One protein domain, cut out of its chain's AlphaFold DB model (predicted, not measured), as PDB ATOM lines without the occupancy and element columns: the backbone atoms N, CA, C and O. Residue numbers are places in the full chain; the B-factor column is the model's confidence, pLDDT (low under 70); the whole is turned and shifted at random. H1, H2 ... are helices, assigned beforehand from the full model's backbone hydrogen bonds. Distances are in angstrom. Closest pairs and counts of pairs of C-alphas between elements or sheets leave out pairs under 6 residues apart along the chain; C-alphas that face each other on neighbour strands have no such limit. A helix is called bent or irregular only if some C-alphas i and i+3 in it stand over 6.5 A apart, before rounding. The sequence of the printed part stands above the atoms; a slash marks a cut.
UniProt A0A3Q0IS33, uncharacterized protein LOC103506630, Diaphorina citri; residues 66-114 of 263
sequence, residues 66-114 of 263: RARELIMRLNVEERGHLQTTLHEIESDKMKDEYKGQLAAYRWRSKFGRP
ATOM      1  N   ARG A  66       1.663  21.425  49.839       82.94
ATOM      2  CA  ARG A  66       1.328  22.262  48.682       82.94
ATOM      3  C   ARG A  66       1.639  21.573  47.355       82.94
ATOM      4  O   ARG A  66       0.868  21.698  46.408       82.94
ATOM      5  N   ALA A  67       2.719  20.795  47.301       83.31
ATOM      6  CA  ALA A  67       3.047  19.961  46.145       83.31
ATOM      7  C   ALA A  67       1.962  18.907  45.871       83.31
ATOM      8  O   ALA A  67       1.587  18.691  44.722       83.31
ATOM      9  N   ARG A  68       1.408  18.280  46.919       81.75
ATOM     10  CA  ARG A  68       0.303  17.319  46.772       81.75
ATOM     11  C   ARG A  68      -0.968  17.984  46.259       81.75
ATOM     12  O   ARG A  68      -1.611  17.434  45.374       81.75
ATOM     13  N   GLU A  69      -1.315  19.158  46.778       83.44
ATOM     14  CA  GLU A  69      -2.479  19.920  46.309       83.44
ATOM     15  C   GLU A  69      -2.331  20.339  44.838       83.44
ATOM     16  O   GLU A  69      -3.290  20.250  44.075       83.44
ATOM     17  N   LEU A  70      -1.121  20.728  44.423       83.62
ATOM     18  CA  LEU A  70      -0.790  21.010  43.027       83.62
ATOM     19  C   LEU A  70      -0.994  19.761  42.159       83.62
ATOM     20  O   LEU A  70      -1.753  19.805  41.201       83.62
ATOM     21  N   ILE A  71      -0.395  18.628  42.534       83.25
ATOM     22  CA  ILE A  71      -0.498  17.361  41.791       83.25
ATOM     23  C   ILE A  71      -1.954  16.889  41.669       83.25
ATOM     24  O   ILE A  71      -2.327  16.343  40.636       83.25
ATOM     25  N   MET A  72      -2.785  17.109  42.691       83.25
ATOM     26  CA  MET A  72      -4.210  16.749  42.663       83.25
ATOM     27  C   MET A  72      -5.048  17.625  41.720       83.25
ATOM     28  O   MET A  72      -6.135  17.213  41.330       83.25
ATOM     29  N   ARG A  73      -4.567  18.822  41.363       85.75
ATOM     30  CA  ARG A  73      -5.230  19.727  40.409       85.75
ATOM     31  C   ARG A  73      -4.838  19.466  38.953       85.75
ATOM     32  O   ARG A  73      -5.524  19.969  38.071       85.75
ATOM     33  N   LEU A  74      -3.765  18.711  38.712       85.75
ATOM     34  CA  LEU A  74      -3.295  18.353  37.371       85.75
ATOM     35  C   LEU A  74      -3.996  17.097  36.837       85.75
ATOM     36  O   LEU A  74      -4.300  16.156  37.576       85.75
ATOM     37  N   ASN A  75      -4.177  17.050  35.520       85.62
ATOM     38  CA  ASN A  75      -4.727  15.902  34.810       85.62
ATOM     39  C   ASN A  75      -3.707  14.739  34.716       85.62
ATOM     40  O   ASN A  75      -2.514  14.907  34.978       85.62
ATOM     41  N   VAL A  76      -4.146  13.523  34.362       86.81
ATOM     42  CA  VAL A  76      -3.261  12.328  34.320       86.81
ATOM     43  C   VAL A  76      -2.067  12.523  33.373       86.81
ATOM     44  O   VAL A  76      -0.941  12.200  33.742       86.81
ATOM     45  N   GLU A  77      -2.293  13.109  32.198       87.44
ATOM     46  CA  GLU A  77      -1.245  13.373  31.203       87.44
ATOM     47  C   GLU A  77      -0.283  14.483  31.642       87.44
ATOM     48  O   GLU A  77       0.928  14.376  31.468       87.44
ATOM     49  N   GLU A  78      -0.797  15.541  32.271       87.06
ATOM     50  CA  GLU A  78       0.016  16.657  32.766       87.06
ATOM     51  C   GLU A  78       0.965  16.208  33.882       87.06
ATOM     52  O   GLU A  78       2.117  16.640  33.938       87.06
ATOM     53  N   ARG A  79       0.520  15.275  34.733       88.31
ATOM     54  CA  ARG A  79       1.378  14.637  35.740       88.31
ATOM     55  C   ARG A  79       2.501  13.815  35.107       88.31
ATOM     56  O   ARG A  79       3.612  13.832  35.631       88.31
ATOM     57  N   GLY A  80       2.229  13.147  33.984       88.44
ATOM     58  CA  GLY A  80       3.241  12.433  33.199       88.44
ATOM     59  C   GLY A  80       4.316  13.377  32.656       88.44
ATOM     60  O   GLY A  80       5.499  13.157  32.899       88.44
ATOM     61  N   HIS A  81       3.910  14.480  32.020       90.94
ATOM     62  CA  HIS A  81       4.845  15.500  31.531       90.94
ATOM     63  C   HIS A  81       5.673  16.117  32.663       90.94
ATOM     64  O   HIS A  81       6.885  16.271  32.527       90.94
ATOM     65  N   LEU A  82       5.046  16.426  33.804       90.38
ATOM     66  CA  LEU A  82       5.744  16.986  34.960       90.38
ATOM     67  C   LEU A  82       6.801  16.018  35.497       90.38
ATOM     68  O   LEU A  82       7.914  16.441  35.792       90.38
ATOM     69  N   GLN A  83       6.482  14.726  35.580       91.75
ATOM     70  CA  GLN A  83       7.426  13.696  36.002       91.75
ATOM     71  C   GLN A  83       8.610  13.565  35.033       91.75
ATOM     72  O   GLN A  83       9.752  13.475  35.484       91.75
ATOM     73  N   THR A  84       8.357  13.596  33.722       93.75
ATOM     74  CA  THR A  84       9.409  13.538  32.699       93.75
ATOM     75  C   THR A  84      10.339  14.746  32.779       93.75
ATOM     76  O   THR A  84      11.551  14.562  32.852       93.75
ATOM     77  N   THR A  85       9.798  15.964  32.854       92.88
ATOM     78  CA  THR A  85      10.610  17.187  32.952       92.88
ATOM     79  C   THR A  85      11.419  17.228  34.247       92.88
ATOM     80  O   THR A  85      12.577  17.640  34.243       92.88
ATOM     81  N   LEU A  86      10.851  16.763  35.368       94.00
ATOM     82  CA  LEU A  86      11.586  16.686  36.634       94.00
ATOM     83  C   LEU A  86      12.770  15.716  36.526       94.00
ATOM     84  O   LEU A  86      13.871  16.035  36.965       94.00
ATOM     85  N   HIS A  87      12.548  14.557  35.900       94.25
ATOM     86  CA  HIS A  87      13.586  13.558  35.660       94.25
ATOM     87  C   HIS A  87      14.678  14.070  34.708       94.25
ATOM     88  O   HIS A  87      15.860  13.793  34.913       94.25
ATOM     89  N   GLU A  88      14.305  14.820  33.674       95.56
ATOM     90  CA  GLU A  88      15.245  15.449  32.745       95.56
ATOM     91  C   GLU A  88      16.129  16.484  33.454       95.56
ATOM     92  O   GLU A  88      17.353  16.414  33.351       95.56
ATOM     93  N   ILE A  89      15.536  17.358  34.273       95.12
ATOM     94  CA  ILE A  89      16.273  18.347  35.074       95.12
ATOM     95  C   ILE A  89      17.224  17.667  36.070       95.12
ATOM     96  O   ILE A  89      18.363  18.105  36.236       95.12
ATOM     97  N   GLU A  90      16.781  16.601  36.741       95.69
ATOM     98  CA  GLU A  90      17.619  15.821  37.662       95.69
ATOM     99  C   GLU A  90      18.804  15.184  36.919       95.69
ATOM    100  O   GLU A  90      19.954  15.264  37.358       95.69
ATOM    101  N   SER A  91      18.530  14.610  35.745       92.12
ATOM    102  CA  SER A  91      19.546  14.011  34.880       92.12
ATOM    103  C   SER A  91      20.573  15.044  34.423       92.12
ATOM    104  O   SER A  91      21.764  14.744  34.373       92.12
ATOM    105  N   ASP A  92      20.146  16.263  34.104       89.81
ATOM    106  CA  ASP A  92      21.043  17.327  33.662       89.81
ATOM    107  C   ASP A  92      21.912  17.872  34.796       89.81
ATOM    108  O   ASP A  92      23.114  18.056  34.592       89.81
ATOM    109  N   LYS A  93      21.370  18.000  36.015       93.12
ATOM    110  CA  LYS A  93      22.178  18.305  37.208       93.12
ATOM    111  C   LYS A  93      23.251  17.247  37.453       93.12
ATOM    112  O   LYS A  93      24.407  17.589  37.688       93.12
ATOM    113  N   MET A  94      22.882  15.969  37.347       87.12
ATOM    114  CA  MET A  94      23.823  14.863  37.508       87.12
ATOM    115  C   MET A  94      24.904  14.895  36.418       87.12
ATOM    116  O   MET A  94      26.091  14.776  36.714       87.12
ATOM    117  N   LYS A  95      24.531  15.116  35.151       89.00
ATOM    118  CA  LYS A  95      25.507  15.282  34.061       89.00
ATOM    119  C   LYS A  95      26.471  16.427  34.357       89.00
ATOM    120  O   LYS A  95      27.667  16.252  34.150       89.00
ATOM    121  N   ASP A  96      25.982  17.575  34.817       85.06
ATOM    122  CA  ASP A  96      26.818  18.735  35.131       85.06
ATOM    123  C   ASP A  96      27.833  18.451  36.244       85.06
ATOM    124  O   ASP A  96      28.986  18.875  36.137       85.06
ATOM    125  N   GLU A  97      27.455  17.654  37.243       86.56
ATOM    126  CA  GLU A  97      28.357  17.193  38.302       86.56
ATOM    127  C   GLU A  97      29.497  16.311  37.755       86.56
ATOM    128  O   GLU A  97      30.667  16.502  38.103       86.56
ATOM    129  N   TYR A  98      29.194  15.393  36.827       79.25
ATOM    130  CA  TYR A  98      30.197  14.487  36.251       79.25
ATOM    131  C   TYR A  98      30.982  15.082  35.079       79.25
ATOM    132  O   TYR A  98      32.095  14.628  34.807       79.25
ATOM    133  N   LYS A  99      30.478  16.121  34.398       79.00
ATOM    134  CA  LYS A  99      31.160  16.765  33.258       79.00
ATOM    135  C   LYS A  99      32.598  17.161  33.589       79.00
ATOM    136  O   LYS A  99      33.470  16.977  32.747       79.00
ATOM    137  N   GLY A 100      32.866  17.645  34.805       71.06
ATOM    138  CA  GLY A 100      34.217  18.020  35.245       71.06
ATOM    139  C   GLY A 100      35.174  16.839  35.454       71.06
ATOM    140  O   GLY A 100      36.388  17.009  35.348       71.06
ATOM    141  N   GLN A 101      34.638  15.646  35.720       72.31
ATOM    142  CA  GLN A 101      35.405  14.414  35.934       72.31
ATOM    143  C   GLN A 101      35.666  13.662  34.622       72.31
ATOM    144  O   GLN A 101      36.631  12.910  34.505       72.31
ATOM    145  N   LEU A 102      34.823  13.877  33.611       70.06
ATOM    146  CA  LEU A 102      34.964  13.232  32.314       70.06
ATOM    147  C   LEU A 102      36.204  13.751  31.574       70.06
ATOM    148  O   LEU A 102      36.342  14.944  31.282       70.06
ATOM    149  N   ALA A 103      37.066  12.817  31.158       65.50
ATOM    150  CA  ALA A 103      38.262  13.110  30.369       65.50
ATOM    151  C   ALA A 103      37.947  13.948  29.112       65.50
ATOM    152  O   ALA A 103      38.723  14.823  28.737       65.50
ATOM    153  N   ALA A 104      36.771  13.762  28.502       68.19
ATOM    154  CA  ALA A 104      36.345  14.500  27.313       68.19
ATOM    155  C   ALA A 104      36.299  16.029  27.500       68.19
ATOM    156  O   ALA A 104      36.603  16.752  26.550       68.19
ATOM    157  N   TYR A 105      35.953  16.518  28.696       66.94
ATOM    158  CA  TYR A 105      35.889  17.952  29.005       66.94
ATOM    159  C   TYR A 105      37.190  18.475  29.623       66.94
ATOM    160  O   TYR A 105      37.565  19.617  29.373       66.94
ATOM    161  N   ARG A 106      37.916  17.636  30.371       65.50
ATOM    162  CA  ARG A 106      39.216  17.983  30.973       65.50
ATOM    163  C   ARG A 106      40.361  18.040  29.945       65.50
ATOM    164  O   ARG A 106      41.292  18.819  30.120       65.50
ATOM    165  N   TRP A 107      40.283  17.265  28.859       60.94
ATOM    166  CA  TRP A 107      41.374  17.085  27.885       60.94
ATOM    167  C   TRP A 107      41.170  17.832  26.553       60.94
ATOM    168  O   TRP A 107      42.026  17.775  25.666       60.94
ATOM    169  N   ARG A 108      40.051  18.551  26.381       64.81
ATOM    170  CA  ARG A 108      39.751  19.324  25.165       64.81
ATOM    171  C   ARG A 108      39.789  20.826  25.434       64.81
ATOM    172  O   ARG A 108      39.161  21.326  26.357       64.81
ATOM    173  N   SER A 109      40.499  21.563  24.582       67.50
ATOM    174  CA  SER A 109      40.453  23.032  24.555       67.50
ATOM    175  C   SER A 109      39.054  23.545  24.158       67.50
ATOM    176  O   SER A 109      38.280  22.802  23.555       67.50
ATOM    177  N   LYS A 110      38.743  24.835  24.390       71.00
ATOM    178  CA  LYS A 110      37.508  25.502  23.900       71.00
ATOM    179  C   LYS A 110      37.271  25.317  22.391       71.00
ATOM    180  O   LYS A 110      36.142  25.432  21.936       71.00
ATOM    181  N   PHE A 111      38.327  25.018  21.633       73.94
ATOM    182  CA  PHE A 111      38.288  24.742  20.193       73.94
ATOM    183  C   PHE A 111      38.303  23.240  19.837       73.94
ATOM    184  O   PHE A 111      38.612  22.870  18.708       73.94
ATOM    185  N   GLY A 112      38.054  22.348  20.801       66.44
ATOM    186  CA  GLY A 112      37.950  20.896  20.593       66.44
ATOM    187  C   GLY A 112      39.268  20.163  20.311       66.44
ATOM    188  O   GLY A 112      39.267  18.932  20.236       66.44
ATOM    189  N   ARG A 113      40.391  20.886  20.188       72.81
ATOM    190  CA  ARG A 113      41.732  20.310  20.014       72.81
ATOM    191  C   ARG A 113      42.171  19.605  21.310       72.81
ATOM    192  O   ARG A 113      42.122  20.249  22.364       72.81
ATOM    193  N   PRO A 114      42.618  18.336  21.244       64.44
ATOM    194  CA  PRO A 114      43.225  17.655  22.385       64.44
ATOM    195  C   PRO A 114      44.421  18.451  22.919       64.44
ATOM    196  O   PRO A 114      45.247  18.929  22.131       64.44
TER     197      PRO A 114
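Overview. This is residues 66 to 114 of the 263 residues of the protein "uncharacterized protein LOC103506630" of Diaphorina citri (UniProt A0A3Q0IS33). One long helix, H2, makes the length of a thin rod, with the short helix H1 folded back at one end and the four-residue helix H3 with a looped tail, residues 107 to 114, at the other. No part packs on the long stretch of H2 from residue 83 to residue 99, which stands free. The printed part has 49 residues with three named helices, in the order H1, H2, H3 along the chain, and no named strand; the class is all helix. The whole is extended, with a radius of gyration of the C-alphas of 17.9 A, and its C-alphas span 51 by 18 by 12 A.

Along the chain. H2 is the longest helix, residues 76 to 99, and measures 34.7 A from first to last C-alpha. Its C-alphas run from Val 76 at (-3.261, 12.328, 34.320) to Lys 99 at (31.160, 16.765, 33.258), with x changing far more than y or z. H1 comes before it, residues 66 to 73, with a length of 10.9 A; C-alpha 66 is at (1.328, 22.262, 48.682). H3 follows H2 at residues 103 to 106, 5.0 A from first to last C-alpha, and C-alpha 106 is at (39.216, 17.983, 30.973). No helix is bent or irregular.

Arrangement. H2 touches no helix. H1 is close to H2 but not clearly touching it; their closest C-alphas, those of Ile 71 and Arg 79, are 6.9 A apart. The two run opposite ways at a steep tilt of 42 degrees. H3 is also close to H2 but not clearly touching it, and the closest C-alphas, those of Lys 99 and Tyr 105, are 6.5 A apart. H1 and H3 are apart. In H1 and H2 every O i to N i+4 pair is within hydrogen-bond range; H3 is too short for such a pair, and its one O i to N i+3 pair is within range.

Size, cuts and confidence. The outline is a rod, and the two C-alphas farthest apart, those of Arg 73 and Pro 114, are 51.7 A from each other. Residues 83 to 103, of which 83 to 99 belong to H2, stand free. The links H1 to H2, with 2 residues between them, and H2 to H3, with 3 residues, are tight. The printed part has no cut. The mean pLDDT of the printed part is 81.9, and that of H2 is 90. The model's confidence is low, under 70, at residues 103 to 109, residue 112 and residue 114; H3 has a mean pLDDT of 67.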